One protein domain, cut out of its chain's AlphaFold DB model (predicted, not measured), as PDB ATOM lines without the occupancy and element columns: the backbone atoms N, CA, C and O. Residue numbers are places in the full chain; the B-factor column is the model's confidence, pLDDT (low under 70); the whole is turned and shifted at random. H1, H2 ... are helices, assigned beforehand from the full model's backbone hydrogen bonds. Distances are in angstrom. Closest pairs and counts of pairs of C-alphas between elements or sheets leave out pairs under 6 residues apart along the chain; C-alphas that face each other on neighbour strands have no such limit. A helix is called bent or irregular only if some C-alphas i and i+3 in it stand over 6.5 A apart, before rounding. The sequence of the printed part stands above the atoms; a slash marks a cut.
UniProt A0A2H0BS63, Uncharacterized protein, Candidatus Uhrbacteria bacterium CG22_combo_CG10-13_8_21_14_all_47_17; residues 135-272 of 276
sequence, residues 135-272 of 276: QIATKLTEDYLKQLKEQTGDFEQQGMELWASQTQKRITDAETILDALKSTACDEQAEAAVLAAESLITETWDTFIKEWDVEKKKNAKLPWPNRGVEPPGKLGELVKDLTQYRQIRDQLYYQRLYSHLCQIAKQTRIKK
ATOM      1  N   GLN A 135     -23.326 -61.971  -2.718       87.31
ATOM      2  CA  GLN A 135     -22.096 -61.162  -2.708       87.31
ATOM      3  C   GLN A 135     -22.284 -59.882  -3.518       87.31
ATOM      4  O   GLN A 135     -21.913 -58.808  -3.046       87.31
ATOM      5  N   ILE A 136     -22.906 -59.994  -4.695       89.62
ATOM      6  CA  ILE A 136     -23.233 -58.846  -5.546       89.62
ATOM      7  C   ILE A 136     -24.154 -57.881  -4.792       89.62
ATOM      8  O   ILE A 136     -23.819 -56.709  -4.652       89.62
ATOM      9  N   ALA A 137     -25.260 -58.380  -4.231       92.25
ATOM     10  CA  ALA A 137     -26.204 -57.560  -3.474       92.25
ATOM     11  C   ALA A 137     -25.555 -56.892  -2.248       92.25
ATOM     12  O   ALA A 137     -25.821 -55.721  -1.976       92.25
ATOM     13  N   THR A 138     -24.672 -57.604  -1.531       94.12
ATOM     14  CA  THR A 138     -23.935 -57.031  -0.390       94.12
ATOM     15  C   THR A 138     -23.062 -55.871  -0.852       94.12
ATOM     16  O   THR A 138     -23.168 -54.786  -0.293       94.12
ATOM     17  N   LYS A 139     -22.259 -56.070  -1.903       95.00
ATOM     18  CA  LYS A 139     -21.364 -55.031  -2.418       95.00
ATOM     19  C   LYS A 139     -22.131 -53.795  -2.894       95.00
ATOM     20  O   LYS A 139     -21.758 -52.687  -2.543       95.00
ATOM     21  N   LEU A 140     -23.224 -53.984  -3.634       95.12
ATOM     22  CA  LEU A 140     -24.071 -52.871  -4.081       95.12
ATOM     23  C   LEU A 140     -24.647 -52.083  -2.903       95.12
ATOM     24  O   LEU A 140     -24.685 -50.857  -2.938       95.12
ATOM     25  N   THR A 141     -25.057 -52.781  -1.843       96.19
ATOM     26  CA  THR A 141     -25.564 -52.133  -0.628       96.19
ATOM     27  C   THR A 141     -24.450 -51.382   0.111       96.19
ATOM     28  O   THR A 141     -24.688 -50.283   0.605       96.19
ATOM     29  N   GLU A 142     -23.230 -51.926   0.168       97.06
ATOM     30  CA  GLU A 142     -22.064 -51.248   0.757       97.06
ATOM     31  C   GLU A 142     -21.683 -49.982  -0.018       97.06
ATOM     32  O   GLU A 142     -21.478 -48.932   0.593       97.06
ATOM     33  N   ASP A 143     -21.637 -50.067  -1.350       96.19
ATOM     34  CA  ASP A 143     -21.345 -48.931  -2.225       96.19
ATOM     35  C   ASP A 143     -22.416 -47.834  -2.062       96.19
ATOM     36  O   ASP A 143     -22.079 -46.658  -1.906       96.19
ATOM     37  N   TYR A 144     -23.697 -48.212  -1.999       95.00
ATOM     38  CA  TYR A 144     -24.802 -47.283  -1.751       95.00
ATOM     39  C   TYR A 144     -24.727 -46.626  -0.365       95.00
ATOM     40  O   TYR A 144     -24.839 -45.407  -0.239       95.00
ATOM     41  N   LEU A 145     -24.481 -47.411   0.689       94.62
ATOM     42  CA  LEU A 145     -24.352 -46.897   2.053       94.62
ATOM     43  C   LEU A 145     -23.183 -45.912   2.178       94.62
ATOM     44  O   LEU A 145     -23.292 -44.906   2.878       94.62
ATOM     45  N   LYS A 146     -22.069 -46.188   1.491       95.31
ATOM     46  CA  LYS A 146     -20.923 -45.280   1.434       95.31
ATOM     47  C   LYS A 146     -21.307 -43.944   0.795       95.31
ATOM     48  O   LYS A 146     -21.037 -42.907   1.394       95.31
ATOM     49  N   GLN A 147     -21.987 -43.971  -0.353       92.81
ATOM     50  CA  GLN A 147     -22.461 -42.756  -1.027       92.81
ATOM     51  C   GLN A 147     -23.400 -41.933  -0.136       92.81
ATOM     52  O   GLN A 147     -23.253 -40.717  -0.050       92.81
ATOM     53  N   LEU A 148     -24.330 -42.583   0.574       92.06
ATOM     54  CA  LEU A 148     -25.226 -41.894   1.507       92.06
ATOM     55  C   LEU A 148     -24.465 -41.225   2.657       92.06
ATOM     56  O   LEU A 148     -24.778 -40.097   3.019       92.06
ATOM     57  N   LYS A 149     -23.466 -41.903   3.235       92.12
ATOM     58  CA  LYS A 149     -22.665 -41.355   4.341       92.12
ATOM     59  C   LYS A 149     -21.817 -40.161   3.900       92.12
ATOM     60  O   LYS A 149     -21.724 -39.189   4.643       92.12
ATOM     61  N   GLU A 150     -21.252 -40.214   2.695       91.94
ATOM     62  CA  GLU A 150     -20.542 -39.081   2.086       91.94
ATOM     63  C   GLU A 150     -21.492 -37.889   1.870       91.94
ATOM     64  O   GLU A 150     -21.208 -36.790   2.342       91.94
ATOM     65  N   GLN A 151     -22.674 -38.121   1.283       87.69
ATOM     66  CA  GLN A 151     -23.690 -37.079   1.076       87.69
ATOM     67  C   GLN A 151     -24.177 -36.443   2.384       87.69
ATOM     68  O   GLN A 151     -24.308 -35.223   2.465       87.69
ATOM     69  N   THR A 152     -24.436 -37.245   3.422       87.56
ATOM     70  CA  THR A 152     -24.835 -36.722   4.737       87.56
ATOM     71  C   THR A 152     -23.743 -35.839   5.335       87.56
ATOM     72  O   THR A 152     -24.054 -34.752   5.816       87.56
ATOM     73  N   GLY A 153     -22.473 -36.258   5.252       84.50
ATOM     74  CA  GLY A 153     -21.342 -35.460   5.731       84.50
ATOM     75  C   GLY A 153     -21.226 -34.110   5.018       84.50
ATOM     76  O   GLY A 153     -20.996 -33.089   5.668       84.50
ATOM     77  N   ASP A 154     -21.464 -34.080   3.706       87.62
ATOM     78  CA  ASP A 154     -21.482 -32.839   2.927       87.62
ATOM     79  C   ASP A 154     -22.646 -31.917   3.339       87.62
ATOM     80  O   ASP A 154     -22.457 -30.705   3.484       87.62
ATOM     81  N   PHE A 155     -23.844 -32.465   3.575       87.25
ATOM     82  CA  PHE A 155     -25.002 -31.681   4.022       87.25
ATOM     83  C   PHE A 155     -24.814 -31.094   5.420       87.25
ATOM     84  O   PHE A 155     -25.179 -29.938   5.646       87.25
ATOM     85  N   GLU A 156     -24.234 -31.852   6.349       84.62
ATOM     86  CA  GLU A 156     -23.925 -31.371   7.697       84.62
ATOM     87  C   GLU A 156     -22.914 -30.219   7.658       84.62
ATOM     88  O   GLU A 156     -23.136 -29.183   8.286       84.62
ATOM     89  N   GLN A 157     -21.856 -30.340   6.849       85.38
ATOM     90  CA  GLN A 157     -20.868 -29.270   6.663       85.38
ATOM     91  C   GLN A 157     -21.476 -27.998   6.059       85.38
ATOM     92  O   GLN A 157     -21.042 -26.890   6.377       85.38
ATOM     93  N   GLN A 158     -22.494 -28.142   5.209       86.69
ATOM     94  CA  GLN A 158     -23.208 -27.029   4.577       86.69
ATOM     95  C   GLN A 158     -24.361 -26.471   5.431       86.69
ATOM     96  O   GLN A 158     -25.058 -25.556   4.989       86.69
ATOM     97  N   GLY A 159     -24.593 -26.997   6.641       82.75
ATOM     98  CA  GLY A 159     -25.699 -26.575   7.510       82.75
ATOM     99  C   GLY A 159     -27.087 -26.947   6.971       82.75
ATOM    100  O   GLY A 159     -28.088 -26.323   7.321       82.75
ATOM    101  N   MET A 160     -27.175 -27.955   6.097       86.81
ATOM    102  CA  MET A 160     -28.412 -28.422   5.465       86.81
ATOM    103  C   MET A 160     -29.119 -29.487   6.321       86.81
ATOM    104  O   MET A 160     -29.393 -30.596   5.858       86.81
ATOM    105  N   GLU A 161     -29.454 -29.146   7.567       84.56
ATOM    106  CA  GLU A 161     -29.967 -30.084   8.588       84.56
ATOM    107  C   GLU A 161     -31.189 -30.906   8.133       84.56
ATOM    108  O   GLU A 161     -31.286 -32.102   8.414       84.56
ATOM    109  N   LEU A 162     -32.111 -30.300   7.372       81.06
ATOM    110  CA  LEU A 162     -33.286 -30.999   6.838       81.06
ATOM    111  C   LEU A 162     -32.900 -32.124   5.860       81.06
ATOM    112  O   LEU A 162     -33.513 -33.190   5.867       81.06
ATOM    113  N   TRP A 163     -31.884 -31.892   5.029       78.12
ATOM    114  CA  TRP A 163     -31.407 -32.851   4.031       78.12
ATOM    115  C   TRP A 163     -30.556 -33.948   4.671       78.12
ATOM    116  O   TRP A 163     -30.710 -35.121   4.322       78.12
ATOM    117  N   ALA A 164     -29.745 -33.596   5.673       78.94
ATOM    118  CA  ALA A 164     -29.035 -34.569   6.501       78.94
ATOM    119  C   ALA A 164     -30.022 -35.523   7.202       78.94
ATOM    120  O   ALA A 164     -29.890 -36.742   7.102       78.94
ATOM    121  N   SER A 165     -31.094 -34.989   7.802       81.25
ATOM    122  CA  SER A 165     -32.134 -35.795   8.460       81.25
ATOM    123  C   SER A 165     -32.865 -36.743   7.498       81.25
ATOM    124  O   SER A 165     -33.099 -37.907   7.825       81.25
ATOM    125  N   GLN A 166     -33.191 -36.286   6.285       79.81
ATOM    126  CA  GLN A 166     -33.815 -37.138   5.263       79.81
ATOM    127  C   GLN A 166     -32.880 -38.258   4.790       79.81
ATOM    128  O   GLN A 166     -33.321 -39.391   4.585       79.81
ATOM    129  N   THR A 167     -31.587 -37.961   4.658       85.75
ATOM    130  CA  THR A 167     -30.570 -38.939   4.247       85.75
ATOM    131  C   THR A 167     -30.310 -39.967   5.352       85.75
ATOM    132  O   THR A 167     -30.091 -41.143   5.061       85.75
ATOM    133  N   GLN A 168     -30.462 -39.581   6.622       87.06
ATOM    134  CA  GLN A 168     -30.304 -40.486   7.761       87.06
ATOM    135  C   GLN A 168     -31.285 -41.665   7.738       87.06
ATOM    136  O   GLN A 168     -30.887 -42.790   8.037       87.06
ATOM    137  N   LYS A 169     -32.544 -41.453   7.329       88.44
ATOM    138  CA  LYS A 169     -33.502 -42.561   7.157       88.44
ATOM    139  C   LYS A 169     -32.979 -43.580   6.137       88.44
ATOM    140  O   LYS A 169     -32.993 -44.777   6.401       88.44
ATOM    141  N   ARG A 170     -32.463 -43.101   5.001       90.38
ATOM    142  CA  ARG A 170     -31.910 -43.961   3.941       90.38
ATOM    143  C   ARG A 170     -30.676 -44.728   4.405       90.38
ATOM    144  O   ARG A 170     -30.500 -45.874   4.010       90.38
ATOM    145  N   ILE A 171     -29.856 -44.122   5.268       93.50
ATOM    146  CA  ILE A 171     -28.730 -44.803   5.920       93.50
ATOM    147  C   ILE A 171     -29.243 -45.971   6.765       93.50
ATOM    148  O   ILE A 171     -28.758 -47.085   6.600       93.50
ATOM    149  N   THR A 172     -30.254 -45.750   7.610       94.56
ATOM    150  CA  THR A 172     -30.844 -46.811   8.443       94.56
ATOM    151  C   THR A 172     -31.473 -47.932   7.609       94.56
ATOM    152  O   THR A 172     -31.282 -49.112   7.913       94.56
ATOM    153  N   ASP A 173     -32.177 -47.587   6.530       94.06
ATOM    154  CA  ASP A 173     -32.752 -48.562   5.597       94.06
ATOM    155  C   ASP A 173     -31.643 -49.399   4.924       94.06
ATOM    156  O   ASP A 173     -31.724 -50.629   4.877       94.06
ATOM    157  N   ALA A 174     -30.558 -48.759   4.473       95.94
ATOM    158  CA  ALA A 174     -29.410 -49.433   3.868       95.94
ATOM    159  C   ALA A 174     -28.630 -50.312   4.866       95.94
ATOM    160  O   ALA A 174     -28.198 -51.405   4.505       95.94
ATOM    161  N   GLU A 175     -28.484 -49.882   6.120       96.94
ATOM    162  CA  GLU A 175     -27.879 -50.688   7.191       96.94
ATOM    163  C   GLU A 175     -28.725 -51.933   7.491       96.94
ATOM    164  O   GLU A 175     -28.190 -53.039   7.548       96.94
ATOM    165  N   THR A 176     -30.052 -51.786   7.539       97.06
ATOM    166  CA  THR A 176     -30.990 -52.909   7.708       97.06
ATOM    167  C   THR A 176     -30.856 -53.934   6.578       97.06
ATOM    168  O   THR A 176     -30.807 -55.144   6.819       97.06
ATOM    169  N   ILE A 177     -30.768 -53.464   5.329       97.56
ATOM    170  CA  ILE A 177     -30.541 -54.324   4.161       97.56
ATOM    171  C   ILE A 177     -29.200 -55.050   4.280       97.56
ATOM    172  O   ILE A 177     -29.127 -56.267   4.081       97.56
ATOM    173  N   LEU A 178     -28.139 -54.315   4.611       96.62
ATOM    174  CA  LEU A 178     -26.788 -54.853   4.681       96.62
ATOM    175  C   LEU A 178     -26.670 -55.945   5.748       96.62
ATOM    176  O   LEU A 178     -26.069 -56.993   5.493       96.62
ATOM    177  N   ASP A 179     -27.291 -55.736   6.904       95.44
ATOM    178  CA  ASP A 179     -27.318 -56.700   7.998       95.44
ATOM    179  C   ASP A 179     -28.054 -57.984   7.605       95.44
ATOM    180  O   ASP A 179     -27.549 -59.086   7.846       95.44
ATOM    181  N   ALA A 180     -29.202 -57.883   6.927       94.50
ATOM    182  CA  ALA A 180     -29.933 -59.051   6.434       94.50
ATOM    183  C   ALA A 180     -29.132 -59.844   5.384       94.50
ATOM    184  O   ALA A 180     -29.079 -61.080   5.424       94.50
ATOM    185  N   LEU A 181     -28.446 -59.149   4.471       92.88
ATOM    186  CA  LEU A 181     -27.605 -59.780   3.451       92.88
ATOM    187  C   LEU A 181     -26.387 -60.487   4.068       92.88
ATOM    188  O   LEU A 181     -26.112 -61.644   3.724       92.88
ATOM    189  N   LYS A 182     -25.690 -59.839   5.012       90.69
ATOM    190  CA  LYS A 182     -24.498 -60.387   5.686       90.69
ATOM    191  C   LYS A 182     -24.826 -61.540   6.623       90.69
ATOM    192  O   LYS A 182     -24.164 -62.576   6.575       90.69
ATOM    193  N   SER A 183     -25.868 -61.392   7.438       85.94
ATOM    194  CA  SER A 183     -26.336 -62.445   8.348       85.94
ATOM    195  C   SER A 183     -26.993 -63.614   7.614       85.94
ATOM    196  O   SER A 183     -27.245 -64.669   8.213       85.94
ATOM    197  N   THR A 184     -27.254 -63.462   6.308       84.38
ATOM    198  CA  THR A 184     -28.093 -64.369   5.522       84.38
ATOM    199  C   THR A 184     -29.396 -64.644   6.265       84.38
ATOM    200  O   THR A 184     -29.718 -65.795   6.574       84.38
ATOM    201  N   ALA A 185     -30.087 -63.568   6.647       88.06
ATOM    202  CA  ALA A 185     -31.435 -63.645   7.184       88.06
ATOM    203  C   ALA A 185     -32.298 -64.420   6.184       88.06
ATOM    204  O   ALA A 185     -32.194 -64.202   4.978       88.06
ATOM    205  N   CYS A 186     -33.084 -65.367   6.677       89.00
ATOM    206  CA  CYS A 186     -34.040 -66.125   5.875       89.00
ATOM    207  C   CYS A 186     -35.434 -65.858   6.441       89.00
ATOM    208  O   CYS A 186     -35.530 -65.313   7.532       89.00
ATOM    209  N   ASP A 187     -36.491 -66.255   5.730       90.69
ATOM    210  CA  ASP A 187     -37.872 -66.158   6.231       90.69
ATOM    211  C   ASP A 187     -38.252 -64.746   6.738       90.69
ATOM    212  O   ASP A 187     -37.840 -63.749   6.144       90.69
ATOM    213  N   GLU A 188     -39.070 -64.649   7.789       91.94
ATOM    214  CA  GLU A 188     -39.535 -63.392   8.384       91.94
ATOM    215  C   GLU A 188     -38.380 -62.499   8.853       91.94
ATOM    216  O   GLU A 188     -38.524 -61.278   8.877       91.94
ATOM    217  N   GLN A 189     -37.205 -63.066   9.162       91.75
ATOM    218  CA  GLN A 189     -36.032 -62.266   9.551       91.75
ATOM    219  C   GLN A 189     -35.580 -61.315   8.435       91.75
ATOM    220  O   GLN A 189     -34.965 -60.287   8.716       91.75
ATOM    221  N   ALA A 190     -35.872 -61.642   7.172       93.19
ATOM    222  CA  ALA A 190     -35.544 -60.797   6.031       93.19
ATOM    223  C   ALA A 190     -36.599 -59.707   5.757       93.19
ATOM    224  O   ALA A 190     -36.339 -58.818   4.949       93.19
ATOM    225  N   GLU A 191     -37.777 -59.741   6.393       94.81
ATOM    226  CA  GLU A 191     -38.915 -58.888   6.015       94.81
ATOM    227  C   GLU A 191     -38.608 -57.391   6.165       94.81
ATOM    228  O   GLU A 191     -38.906 -56.616   5.261       94.81
ATOM    229  N   ALA A 192     -37.946 -56.974   7.248       95.62
ATOM    230  CA  ALA A 192     -37.585 -55.567   7.445       95.62
ATOM    231  C   ALA A 192     -36.674 -55.040   6.319       95.62
ATOM    232  O   ALA A 192     -36.911 -53.963   5.773       95.62
ATOM    233  N   ALA A 193     -35.679 -55.833   5.916       96.94
ATOM    234  CA  ALA A 193     -34.797 -55.499   4.801       96.94
ATOM    235  C   ALA A 193     -35.533 -55.506   3.456       96.94
ATOM    236  O   ALA A 193     -35.283 -54.650   2.609       96.94
ATOM    237  N   VAL A 194     -36.466 -56.444   3.262       96.88
ATOM    238  CA  VAL A 194     -37.330 -56.473   2.079       96.88
ATOM    239  C   VAL A 194     -38.136 -55.177   1.967       96.88
ATOM    240  O   VAL A 194     -38.138 -54.561   0.903       96.88
ATOM    241  N   LEU A 195     -38.776 -54.735   3.053       95.56
ATOM    242  CA  LEU A 195     -39.558 -53.497   3.072       95.56
ATOM    243  C   LEU A 195     -38.687 -52.265   2.793       95.56
ATOM    244  O   LEU A 195     -39.096 -51.392   2.027       95.56
ATOM    245  N   ALA A 196     -37.477 -52.217   3.353       96.38
ATOM    246  CA  ALA A 196     -36.510 -51.161   3.069       96.38
ATOM    247  C   ALA A 196     -36.144 -51.116   1.572       96.38
ATOM    248  O   ALA A 196     -36.218 -50.059   0.944       96.38
ATOM    249  N   ALA A 197     -35.832 -52.264   0.960       96.44
ATOM    250  CA  ALA A 197     -35.490 -52.336  -0.464       96.44
ATOM    251  C   ALA A 197     -36.676 -51.988  -1.384       96.44
ATOM    252  O   ALA A 197     -36.504 -51.308  -2.395       96.44
ATOM    253  N   GLU A 198     -37.889 -52.419  -1.033       95.69
ATOM    254  CA  GLU A 198     -39.116 -52.045  -1.747       95.69
ATOM    255  C   GLU A 198     -39.386 -50.535  -1.657       95.69
ATOM    256  O   GLU A 198     -39.758 -49.920  -2.660       95.69
ATOM    257  N   SER A 199     -39.147 -49.917  -0.492       92.38
ATOM    258  CA  SER A 199     -39.259 -48.464  -0.311       92.38
ATOM    259  C   SER A 199     -38.260 -47.717  -1.194       92.38
ATOM    260  O   SER A 199     -38.655 -46.773  -1.874       92.38
ATOM    261  N   LEU A 200     -36.997 -48.161  -1.244       92.62
ATOM    262  CA  LEU A 200     -35.972 -47.560  -2.108       92.62
ATOM    263  C   LEU A 200     -36.395 -47.580  -3.579       92.62
ATOM    264  O   LEU A 200     -36.366 -46.550  -4.246       92.62
ATOM    265  N   ILE A 201     -36.853 -48.730  -4.080       93.69
ATOM    266  CA  ILE A 201     -37.309 -48.856  -5.471       93.69
ATOM    267  C   ILE A 201     -38.518 -47.957  -5.741       93.69
ATOM    268  O   ILE A 201     -38.565 -47.300  -6.781       93.69
ATOM    269  N   THR A 202     -39.473 -47.898  -4.812       90.62
ATOM    270  CA  THR A 202     -40.673 -47.060  -4.952       90.62
ATOM    271  C   THR A 202     -40.307 -45.573  -5.001       90.62
ATOM    272  O   THR A 202     -40.737 -44.857  -5.903       90.62
ATOM    273  N   GLU A 203     -39.445 -45.102  -4.094       90.88
ATOM    274  CA  GLU A 203     -38.961 -43.714  -4.077       90.88
ATOM    275  C   GLU A 203     -38.179 -43.344  -5.354       90.88
ATOM    276  O   GLU A 203     -38.307 -42.229  -5.882       90.88
ATOM    277  N   THR A 204     -37.373 -44.271  -5.876       91.62
ATOM    278  CA  THR A 204     -36.618 -44.048  -7.114       91.62
ATOM    279  C   THR A 204     -37.535 -44.028  -8.330       91.62
ATOM    280  O   THR A 204     -37.371 -43.160  -9.187       91.62
ATOM    281  N   TRP A 205     -38.552 -44.892  -8.387       87.62
ATOM    282  CA  TRP A 205     -39.589 -44.827  -9.418       87.62
ATOM    283  C   TRP A 205     -40.351 -43.503  -9.391       87.62
ATOM    284  O   TRP A 205     -40.517 -42.871 -10.437       87.62
ATOM    285  N   ASP A 206     -40.742 -43.025  -8.209       85.19
ATOM    286  CA  ASP A 206     -41.387 -41.720  -8.036       85.19
ATOM    287  C   ASP A 206     -40.537 -40.585  -8.617       85.19
ATOM    288  O   ASP A 206     -41.052 -39.652  -9.242       85.19
ATOM    289  N   THR A 207     -39.226 -40.652  -8.401       87.25
ATOM    290  CA  THR A 207     -38.271 -39.665  -8.913       87.25
ATOM    291  C   THR A 207     -38.093 -39.801 -10.423       87.25
ATOM    292  O   THR A 207     -38.131 -38.793 -11.132       87.25
ATOM    293  N   PHE A 208     -37.979 -41.032 -10.924       87.31
ATOM    294  CA  PHE A 208     -37.867 -41.341 -12.345       87.31
ATOM    295  C   PHE A 208     -39.055 -40.797 -13.134       87.31
ATOM    296  O   PHE A 208     -38.854 -40.088 -14.112       87.31
ATOM    297  N   ILE A 209     -40.288 -41.041 -12.684       82.50
ATOM    298  CA  ILE A 209     -41.495 -40.569 -13.378       82.50
ATOM    299  C   ILE A 209     -41.566 -39.038 -13.414       82.50
ATOM    300  O   ILE A 209     -41.904 -38.457 -14.447       82.50
ATOM    301  N   LYS A 210     -41.210 -38.360 -12.314       83.38
ATOM    302  CA  LYS A 210     -41.176 -36.888 -12.274       83.38
ATOM    303  C   LYS A 210     -40.168 -36.322 -13.268       83.38
ATOM    304  O   LYS A 210     -40.489 -35.378 -13.986       83.38
ATOM    305  N   GLU A 211     -38.968 -36.893 -13.309       86.31
ATOM    306  CA  GLU A 211     -37.927 -36.469 -14.244       86.31
ATOM    307  C   GLU A 211     -38.318 -36.796 -15.692       86.31
ATOM    308  O   GLU A 211     -38.137 -35.983 -16.596       86.31
ATOM    309  N   TRP A 212     -38.944 -37.952 -15.902       82.38
ATOM    310  CA  TRP A 212     -39.398 -38.410 -17.206       82.38
ATOM    311  C   TRP A 212     -40.411 -37.445 -17.813       82.38
ATOM    312  O   TRP A 212     -40.301 -37.084 -18.982       82.38
ATOM    313  N   ASP A 213     -41.369 -36.963 -17.022       81.06
ATOM    314  CA  ASP A 213     -42.336 -35.962 -17.470       81.06
ATOM    315  C   ASP A 213     -41.679 -34.645 -17.888       81.06
ATOM    316  O   ASP A 213     -42.111 -34.008 -18.854       81.06
ATOM    317  N   VAL A 214     -40.659 -34.212 -17.146       83.31
ATOM    318  CA  VAL A 214     -39.909 -32.989 -17.450       83.31
ATOM    319  C   VAL A 214     -39.163 -33.158 -18.769       83.31
ATOM    320  O   VAL A 214     -39.283 -32.309 -19.655       83.31
ATOM    321  N   GLU A 215     -38.447 -34.265 -18.939       82.25
ATOM    322  CA  GLU A 215     -37.664 -34.535 -20.144       82.25
ATOM    323  C   GLU A 215     -38.543 -34.825 -21.363       82.25
ATOM    324  O   GLU A 215     -38.265 -34.331 -22.453       82.25
ATOM    325  N   LYS A 216     -39.672 -35.517 -21.200       78.12
ATOM    326  CA  LYS A 216     -40.628 -35.773 -22.287       78.12
ATOM    327  C   LYS A 216     -41.282 -34.491 -22.807       78.12
ATOM    328  O   LYS A 216     -41.567 -34.394 -24.000       78.12
ATOM    329  N   LYS A 217     -41.485 -33.482 -21.949       82.81
ATOM    330  CA  LYS A 217     -41.934 -32.143 -22.379       82.81
ATOM    331  C   LYS A 217     -40.885 -31.422 -23.226       82.81
ATOM    332  O   LYS A 217     -41.257 -30.680 -24.129       82.81
ATOM    333  N   LYS A 218     -39.595 -31.635 -22.949       86.19
ATOM    334  CA  LYS A 218     -38.482 -31.061 -23.727       86.19
ATOM    335  C   LYS A 218     -38.226 -31.842 -25.018       86.19
ATOM    336  O   LYS A 218     -37.918 -31.250 -26.047       86.19
ATOM    337  N   ASN A 219     -38.372 -33.163 -24.972       78.88
ATOM    338  CA  ASN A 219     -38.144 -34.076 -26.082       78.88
ATOM    339  C   ASN A 219     -39.297 -35.082 -26.204       78.88
ATOM    340  O   ASN A 219     -39.292 -36.152 -25.594       78.88
ATOM    341  N   ALA A 220     -40.257 -34.777 -27.076       74.00
ATOM    342  CA  ALA A 220     -41.414 -35.641 -27.315       74.00
ATOM    343  C   ALA A 220     -41.052 -37.036 -27.874       74.00
ATOM    344  O   ALA A 220     -41.880 -37.943 -27.820       74.00
ATOM    345  N   LYS A 221     -39.833 -37.219 -28.408       74.12
ATOM    346  CA  LYS A 221     -39.329 -38.494 -28.953       74.12
ATOM    347  C   LYS A 221     -38.446 -39.269 -27.967       74.12
ATOM    348  O   LYS A 221     -37.780 -40.214 -28.382       74.12
ATOM    349  N   LEU A 222     -38.408 -38.874 -26.693       68.62
ATOM    350  CA  LEU A 222     -37.621 -39.559 -25.670       68.62
ATOM    351  C   LEU A 222     -38.046 -41.042 -25.564       68.62
ATOM    352  O   LEU A 222     -39.229 -41.315 -25.329       68.62
ATOM    353  N   PRO A 223     -37.122 -42.002 -25.762       67.56
ATOM    354  CA  PRO A 223     -37.452 -43.422 -25.736       67.56
ATOM    355  C   PRO A 223     -37.619 -43.910 -24.297       67.56
ATOM    356  O   PRO A 223     -36.769 -43.644 -23.447       67.56
ATOM    357  N   TRP A 224     -38.733 -44.597 -24.025       68.81
ATOM    358  CA  TRP A 224     -38.959 -45.243 -22.728       68.81
ATOM    359  C   TRP A 224     -37.849 -46.269 -22.465       68.81
ATOM    360  O   TRP A 224     -37.415 -46.913 -23.429       68.81
ATOM    361  N   PRO A 225     -37.374 -46.430 -21.216       65.62
ATOM    362  CA  PRO A 225     -36.327 -47.394 -20.923       65.62
ATOM    363  C   PRO A 225     -36.726 -48.799 -21.372       65.62
ATOM    364  O   PRO A 225     -37.816 -49.291 -21.082       65.62
ATOM    365  N   ASN A 226     -35.813 -49.451 -22.082       64.31
ATOM    366  CA  ASN A 226     -35.905 -50.862 -22.430       64.31
ATOM    367  C   ASN A 226     -34.483 -51.442 -22.492       64.31
ATOM    368  O   ASN A 226     -33.499 -50.696 -22.441       64.31
ATOM    369  N   ARG A 227     -34.346 -52.769 -22.589       54.72
ATOM    370  CA  ARG A 227     -33.040 -53.438 -22.685       54.72
ATOM    371  C   ARG A 227     -32.183 -52.793 -23.782       54.72
ATOM    372  O   ARG A 227     -32.535 -52.835 -24.956       54.72
ATOM    373  N   GLY A 228     -31.042 -52.229 -23.386       55.38
ATOM    374  CA  GLY A 228     -30.052 -51.651 -24.300       55.38
ATOM    375  C   GLY A 228     -30.287 -50.194 -24.711       55.38
ATOM    376  O   GLY A 228     -29.497 -49.674 -25.495       55.38
ATOM    377  N   VAL A 229     -31.319 -49.520 -24.188       63.78
ATOM    378  CA  VAL A 229     -31.562 -48.089 -24.434       63.78
ATOM    379  C   VAL A 229     -31.513 -47.331 -23.110       63.78
ATOM    380  O   VAL A 229     -32.474 -47.347 -22.341       63.78
ATOM    381  N   GLU A 230     -30.386 -46.665 -22.842       67.31
ATOM    382  CA  GLU A 230     -30.237 -45.787 -21.676       67.31
ATOM    383  C   GLU A 230     -30.716 -44.364 -22.020       67.31
ATOM    384  O   GLU A 230     -30.206 -43.758 -22.969       67.31
ATOM    385  N   PRO A 231     -31.685 -43.801 -21.276       75.38
ATOM    386  CA  PRO A 231     -32.042 -42.396 -21.424       75.38
ATOM    387  C   PRO A 231     -30.883 -41.495 -20.949       75.38
ATOM    388  O   PRO A 231     -30.132 -41.872 -20.049       75.38
ATOM    389  N   PRO A 232     -30.703 -40.302 -21.539       78.81
ATOM    390  CA  PRO A 232     -29.584 -39.429 -21.203       78.81
ATOM    391  C   PRO A 232     -29.746 -38.753 -19.833       78.81
ATOM    392  O   PRO A 232     -30.853 -38.574 -19.323       78.81
ATOM    393  N   GLY A 233     -28.617 -38.310 -19.274       85.81
ATOM    394  CA  GLY A 233     -28.568 -37.487 -18.065       85.81
ATOM    395  C   GLY A 233     -29.131 -38.195 -16.832       85.81
ATOM    396  O   GLY A 233     -28.932 -39.393 -16.640       85.81
ATOM    397  N   LYS A 234     -29.870 -37.442 -16.015       88.69
ATOM    398  CA  LYS A 234     -30.416 -37.900 -14.731       88.69
ATOM    399  C   LYS A 234     -31.363 -39.099 -14.852       88.69
ATOM    400  O   LYS A 234     -31.435 -39.922 -13.947       88.69
ATOM    401  N   LEU A 235     -32.069 -39.244 -15.977       85.56
ATOM    402  CA  LEU A 235     -32.891 -40.432 -16.224       85.56
ATOM    403  C   LEU A 235     -32.047 -41.701 -16.353       85.56
ATOM    404  O   LEU A 235     -32.467 -42.755 -15.883       85.56
ATOM    405  N   GLY A 236     -30.868 -41.604 -16.972       87.56
ATOM    406  CA  GLY A 236     -29.937 -42.723 -17.097       87.56
ATOM    407  C   GLY A 236     -29.362 -43.148 -15.749       87.56
ATOM    408  O   GLY A 236     -29.235 -44.342 -15.487       87.56
ATOM    409  N   GLU A 237     -29.076 -42.187 -14.868       90.69
ATOM    410  CA  GLU A 237     -28.659 -42.452 -13.484       90.69
ATOM    411  C   GLU A 237     -29.759 -43.193 -12.712       90.69
ATOM    412  O   GLU A 237     -29.514 -44.274 -12.188       90.69
ATOM    413  N   LEU A 238     -31.003 -42.709 -12.771       90.62
ATOM    414  CA  LEU A 238     -32.145 -43.358 -12.112       90.62
ATOM    415  C   LEU A 238     -32.430 -44.768 -12.661       90.62
ATOM    416  O   LEU A 238     -32.843 -45.654 -11.914       90.62
ATOM    417  N   VAL A 239     -32.190 -45.007 -13.955       88.31
ATOM    418  CA  VAL A 239     -32.272 -46.349 -14.558       88.31
ATOM    419  C   VAL A 239     -31.201 -47.283 -13.983       88.31
ATOM    420  O   VAL A 239     -31.486 -48.453 -13.705       88.31
ATOM    421  N   LYS A 240     -29.980 -46.785 -13.770       89.44
ATOM    422  CA  LYS A 240     -28.904 -47.561 -13.137       89.44
ATOM    423  C   LYS A 240     -29.239 -47.870 -11.683       89.44
ATOM    424  O   LYS A 240     -29.147 -49.034 -11.297       89.44
ATOM    425  N   ASP A 241     -29.726 -46.884 -10.937       91.56
ATOM    426  CA  ASP A 241     -30.140 -47.049  -9.542       91.56
ATOM    427  C   ASP A 241     -31.253 -48.095  -9.413       91.56
ATOM    428  O   ASP A 241     -31.120 -49.057  -8.659       91.56
ATOM    429  N   LEU A 242     -32.317 -47.990 -10.222       91.31
ATOM    430  CA  LEU A 242     -33.400 -48.981 -10.243       91.31
ATOM    431  C   LEU A 242     -32.880 -50.384 -10.563       91.31
ATOM    432  O   LEU A 242     -33.294 -51.357  -9.937       91.31
ATOM    433  N   THR A 243     -31.945 -50.506 -11.505       89.69
ATOM    434  CA  THR A 243     -31.348 -51.801 -11.865       89.69
ATOM    435  C   THR A 243     -30.568 -52.409 -10.694       89.69
ATOM    436  O   THR A 243     -30.730 -53.596 -10.407       89.69
ATOM    437  N   GLN A 244     -29.773 -51.610  -9.979       92.12
ATOM    438  CA  GLN A 244     -29.025 -52.061  -8.799       92.12
ATOM    439  C   GLN A 244     -29.956 -52.428  -7.639       92.12
ATOM    440  O   GLN A 244     -29.810 -53.487  -7.028       92.12
ATOM    441  N   TYR A 245     -30.962 -51.600  -7.356       94.06
ATOM    442  CA  TYR A 245     -31.903 -51.859  -6.268       94.06
ATOM    443  C   TYR A 245     -32.750 -53.107  -6.524       94.06
ATOM    444  O   TYR A 245     -33.014 -53.862  -5.588       94.06
ATOM    445  N   ARG A 246     -33.090 -53.409  -7.783       92.38
ATOM    446  CA  ARG A 246     -33.712 -54.693  -8.149       92.38
ATOM    447  C   ARG A 246     -32.821 -55.885  -7.806       92.38
ATOM    448  O   ARG A 246     -33.331 -56.865  -7.274       92.38
ATOM    449  N   GLN A 247     -31.507 -55.810  -8.046       91.81
ATOM    450  CA  GLN A 247     -30.579 -56.892  -7.681       91.81
ATOM    451  C   GLN A 247     -30.578 -57.156  -6.174       91.81
ATOM    452  O   GLN A 247     -30.576 -58.318  -5.759       91.81
ATOM    453  N   ILE A 248     -30.609 -56.087  -5.374       95.19
ATOM    454  CA  ILE A 248     -30.690 -56.146  -3.910       95.19
ATOM    455  C   ILE A 248     -32.030 -56.754  -3.475       95.19
ATOM    456  O   ILE A 248     -32.048 -57.766  -2.771       95.19
ATOM    457  N   ARG A 249     -33.154 -56.189  -3.934       95.06
ATOM    458  CA  ARG A 249     -34.504 -56.666  -3.599       95.06
ATOM    459  C   ARG A 249     -34.690 -58.129  -3.971       95.06
ATOM    460  O   ARG A 249     -35.187 -58.899  -3.161       95.06
ATOM    461  N   ASP A 250     -34.289 -58.540  -5.165       91.62
ATOM    462  CA  ASP A 250     -34.539 -59.900  -5.644       91.62
ATOM    463  C   ASP A 250     -33.740 -60.954  -4.870       91.62
ATOM    464  O   ASP A 250     -34.193 -62.096  -4.717       91.62
ATOM    465  N   GLN A 251     -32.572 -60.569  -4.349       92.62
ATOM    466  CA  GLN A 251     -31.804 -61.390  -3.422       92.62
ATOM    467  C   GLN A 251     -32.498 -61.496  -2.053       92.62
ATOM    468  O   GLN A 251     -32.551 -62.588  -1.480       92.62
ATOM    469  N   LEU A 252     -33.083 -60.406  -1.551       94.38
ATOM    470  CA  LEU A 252     -33.870 -60.409  -0.312       94.38
ATOM    471  C   LEU A 252     -35.186 -61.193  -0.469       94.38
ATOM    472  O   LEU A 252     -35.550 -61.980   0.400       94.38
ATOM    473  N   TYR A 253     -35.867 -61.074  -1.611       92.75
ATOM    474  CA  TYR A 253     -37.011 -61.914  -1.972       92.75
ATOM    475  C   TYR A 253     -36.632 -63.383  -2.010       92.75
ATOM    476  O   TYR A 253     -37.370 -64.216  -1.490       92.75
ATOM    477  N   TYR A 254     -35.465 -63.717  -2.565       89.12
ATOM    478  CA  TYR A 254     -34.982 -65.090  -2.523       89.12
ATOM    479  C   TYR A 254     -34.850 -65.603  -1.077       89.12
ATOM    480  O   TYR A 254     -35.350 -66.679  -0.751       89.12
ATOM    481  N   GLN A 255     -34.232 -64.810  -0.201       88.88
ATOM    482  CA  GLN A 255     -34.060 -65.131   1.218       88.88
ATOM    483  C   GLN A 255     -35.393 -65.282   1.971       88.88
ATOM    484  O   GLN A 255     -35.545 -66.187   2.799       88.88
ATOM    485  N   ARG A 256     -36.364 -64.424   1.648       92.31
ATOM    486  CA  ARG A 256     -37.685 -64.369   2.277       92.31
ATOM    487  C   ARG A 256     -38.624 -65.490   1.830       92.31
ATOM    488  O   ARG A 256     -39.327 -66.059   2.665       92.31
ATOM    489  N   LEU A 257     -38.661 -65.778   0.528       85.44
ATOM    490  CA  LEU A 257     -39.635 -66.681  -0.099       85.44
ATOM    491  C   LEU A 257     -39.153 -68.136  -0.132       85.44
ATOM    492  O   LEU A 257     -39.955 -69.056  -0.001       85.44
ATOM    493  N   TYR A 258     -37.842 -68.358  -0.271       85.19
ATOM    494  CA  TYR A 258     -37.250 -69.689  -0.435       85.19
ATOM    495  C   TYR A 258     -36.390 -70.061   0.779       85.19
ATOM    496  O   TYR A 258     -35.209 -70.397   0.655       85.19
ATOM    497  N   SER A 259     -36.987 -70.001   1.972       80.31
ATOM    498  CA  SER A 259     -36.309 -70.164   3.269       80.31
ATOM    499  C   SER A 259     -35.464 -71.442   3.366       80.31
ATOM    500  O   SER A 259     -34.321 -71.383   3.812       80.31
ATOM    501  N   HIS A 260     -35.957 -72.579   2.869       76.62
ATOM    502  CA  HIS A 260     -35.199 -73.835   2.852       76.62
ATOM    503  C   HIS A 260     -33.918 -73.745   2.010       76.62
ATOM    504  O   HIS A 260     -32.850 -74.173   2.449       76.62
ATOM    505  N   LEU A 261     -33.991 -73.141   0.821       78.50
ATOM    506  CA  LEU A 261     -32.822 -72.954  -0.043       78.50
ATOM    507  C   LEU A 261     -31.851 -71.918   0.545       78.50
ATOM    508  O   LEU A 261     -30.633 -72.091   0.468       78.50
ATOM    509  N   CYS A 262     -32.379 -70.876   1.191       79.75
ATOM    510  CA  CYS A 262     -31.598 -69.899   1.947       79.75
ATOM    511  C   CYS A 262     -30.815 -70.561   3.095       79.75
ATOM    512  O   CYS A 262     -29.607 -70.354   3.224       79.75
ATOM    513  N   GLN A 263     -31.461 -71.433   3.873       78.25
ATOM    514  CA  GLN A 263     -30.831 -72.159   4.980       78.25
ATOM    515  C   GLN A 263     -29.719 -73.103   4.498       78.25
ATOM    516  O   GLN A 263     -28.648 -73.149   5.108       78.25
ATOM    517  N   ILE A 264     -29.914 -73.803   3.376       77.75
ATOM    518  CA  ILE A 264     -28.868 -74.646   2.768       77.75
ATOM    519  C   ILE A 264     -27.662 -73.795   2.336       77.75
ATOM    520  O   ILE A 264     -26.507 -74.151   2.601       77.75
ATOM    521  N   ALA A 265     -27.908 -72.643   1.708       70.06
ATOM    522  CA  ALA A 265     -26.852 -71.710   1.312       70.06
ATOM    523  C   ALA A 265     -26.085 -71.155   2.530       70.06
ATOM    524  O   ALA A 265     -24.857 -71.036   2.505       70.06
ATOM    525  N   LYS A 266     -26.794 -70.882   3.631       72.38
ATOM    526  CA  LYS A 266     -26.208 -70.437   4.903       72.38
ATOM    527  C   LYS A 266     -25.296 -71.504   5.510       72.38
ATOM    528  O   LYS A 266     -24.143 -71.224   5.832       72.38
ATOM    529  N   GLN A 267     -25.762 -72.750   5.589       72.25
ATOM    530  CA  GLN A 267     -24.982 -73.870   6.132       72.25
ATOM    531  C   GLN A 267     -23.731 -74.189   5.300       72.25
ATOM    532  O   GLN A 267     -22.674 -74.499   5.852       72.25
ATOM    533  N   THR A 268     -23.822 -74.103   3.970       63.56
ATOM    534  CA  THR A 268     -22.674 -74.351   3.080       63.56
ATOM    535  C   THR A 268     -21.616 -73.248   3.150       63.56
ATOM    536  O   THR A 268     -20.434 -73.553   2.988       63.56
ATOM    537  N   ARG A 269     -21.987 -71.994   3.454       62.28
ATOM    538  CA  ARG A 269     -21.024 -70.913   3.745       62.28
ATOM    539  C   ARG A 269     -20.266 -71.136   5.052       62.28
ATOM    540  O   ARG A 269     -19.049 -70.994   5.054       62.28
ATOM    541  N   ILE A 270     -20.959 -71.536   6.120       60.81
ATOM    542  CA  ILE A 270     -20.338 -71.807   7.429       60.81
ATOM    543  C   ILE A 270     -19.286 -72.920   7.309       60.81
ATOM    544  O   ILE A 270     -18.187 -72.791   7.829       60.81
ATOM    545  N   LYS A 271     -19.570 -73.979   6.538       58.81
ATOM    546  CA  LYS A 271     -18.621 -75.088   6.313       58.81
ATOM    547  C   LYS A 271     -17.380 -74.718   5.489       58.81
ATOM    548  O   LYS A 271     -16.426 -75.488   5.482       58.81
ATOM    549  N   LYS A 272     -17.391 -73.599   4.756       57.94
ATOM    550  CA  LYS A 272     -16.256 -73.145   3.929       57.94
ATOM    551  C   LYS A 272     -15.284 -72.225   4.673       57.94
ATOM    552  O   LYS A 272     -14.230 -71.926   4.118       57.94
TER     553      LYS A 272
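AT A GLANCE: This is residues 135 to 272 of the 276 residues of an uncharacterized protein of Candidatus Uhrbacteria bacterium CG22_combo_CG10-13_8_21_14_all_47_17 (UniProt A0A2H0BS63). Two long helical hairpins, H1 with H2 and H3 with H4, meet near one end and splay apart as a V, and the short helix H5 lies across the end where they meet. The long link of residues 219 to 233 loops out at the far end of the H3 and H4 hairpin. The printed part has 138 residues with five named helices, H1 to H5 in that order, and no named strand; its class is all helix. It is only just loose, close to compact, with a radius of gyration of the C-alphas of 17.4 A, and it spans 56 by 40 by 24 A.

IN THESE COORDINATES: Find C-alpha 135 at (-22.096, -61.162, -2.708); from there H1 runs through residues 135 to 157, 33.3 A from first to last C-alpha. H2, residues 161 to 183, measures 32.6 A. Next look at C-alpha 187 at (-37.872, -66.158, 6.231), where H3, residues 187 to 218, begins; it is the longest helix, 46.1 A. H3 is irregular, with C-alphas 189 and 192 7.2 A apart, and has a kink of 33 degrees near residue 194. H4, residues 234 to 257, measures 33.6 A. H5, residues 259 to 270, ends at C-alpha 270 at (-20.338, -71.807, 7.429).

HOW THE PARTS SIT: Start with the hairpin of H1 and H2: they touch, closest at the C-alphas of Thr 152 and Ala 164, 5.0 A apart, and run opposite ways at a shallow tilt of 20 degrees. H2 touches H3 with residues 173 to 180 alone, closest at the C-alphas of Ile 177 and Ala 193, 4.5 A, at a steep tilt of 46 degrees. H3 and H4 form the second hairpin; they touch, closest at the C-alphas of Asp 187 and Arg 256, 4.3 A, and run opposite ways at a shallow tilt of 20 degrees. Go back to residues 136 to 141, with which alone H1 touches H4; the closest C-alphas, of Ala 137 and Ile 248, are 4.7 A apart, and the tilt is a steep 52 degrees. H1 and H3 are apart. H5 is close to H4 but not clearly touching it, closest at the C-alphas of Gln 255 and Cys 262, 5.4 A, and about perpendicular to it at 87 degrees. In H1, H4 and H5 every O i to N i+4 pair is within hydrogen-bond range; in H2 17 of 19 are, in H3 25 of 28.

THE WHOLE: The two C-alphas farthest apart, those of Lys 218 and Lys 271, are 56.9 A from each other. The printed part has no cut. The link from H3 to H4, 15 residues, is long; those from H1 to H2, H2 to H3 and H4 to H5 are tight. The mean pLDDT of the printed part is 85.8; look for values under 70 at residues 222 to 230 and 268 to 272.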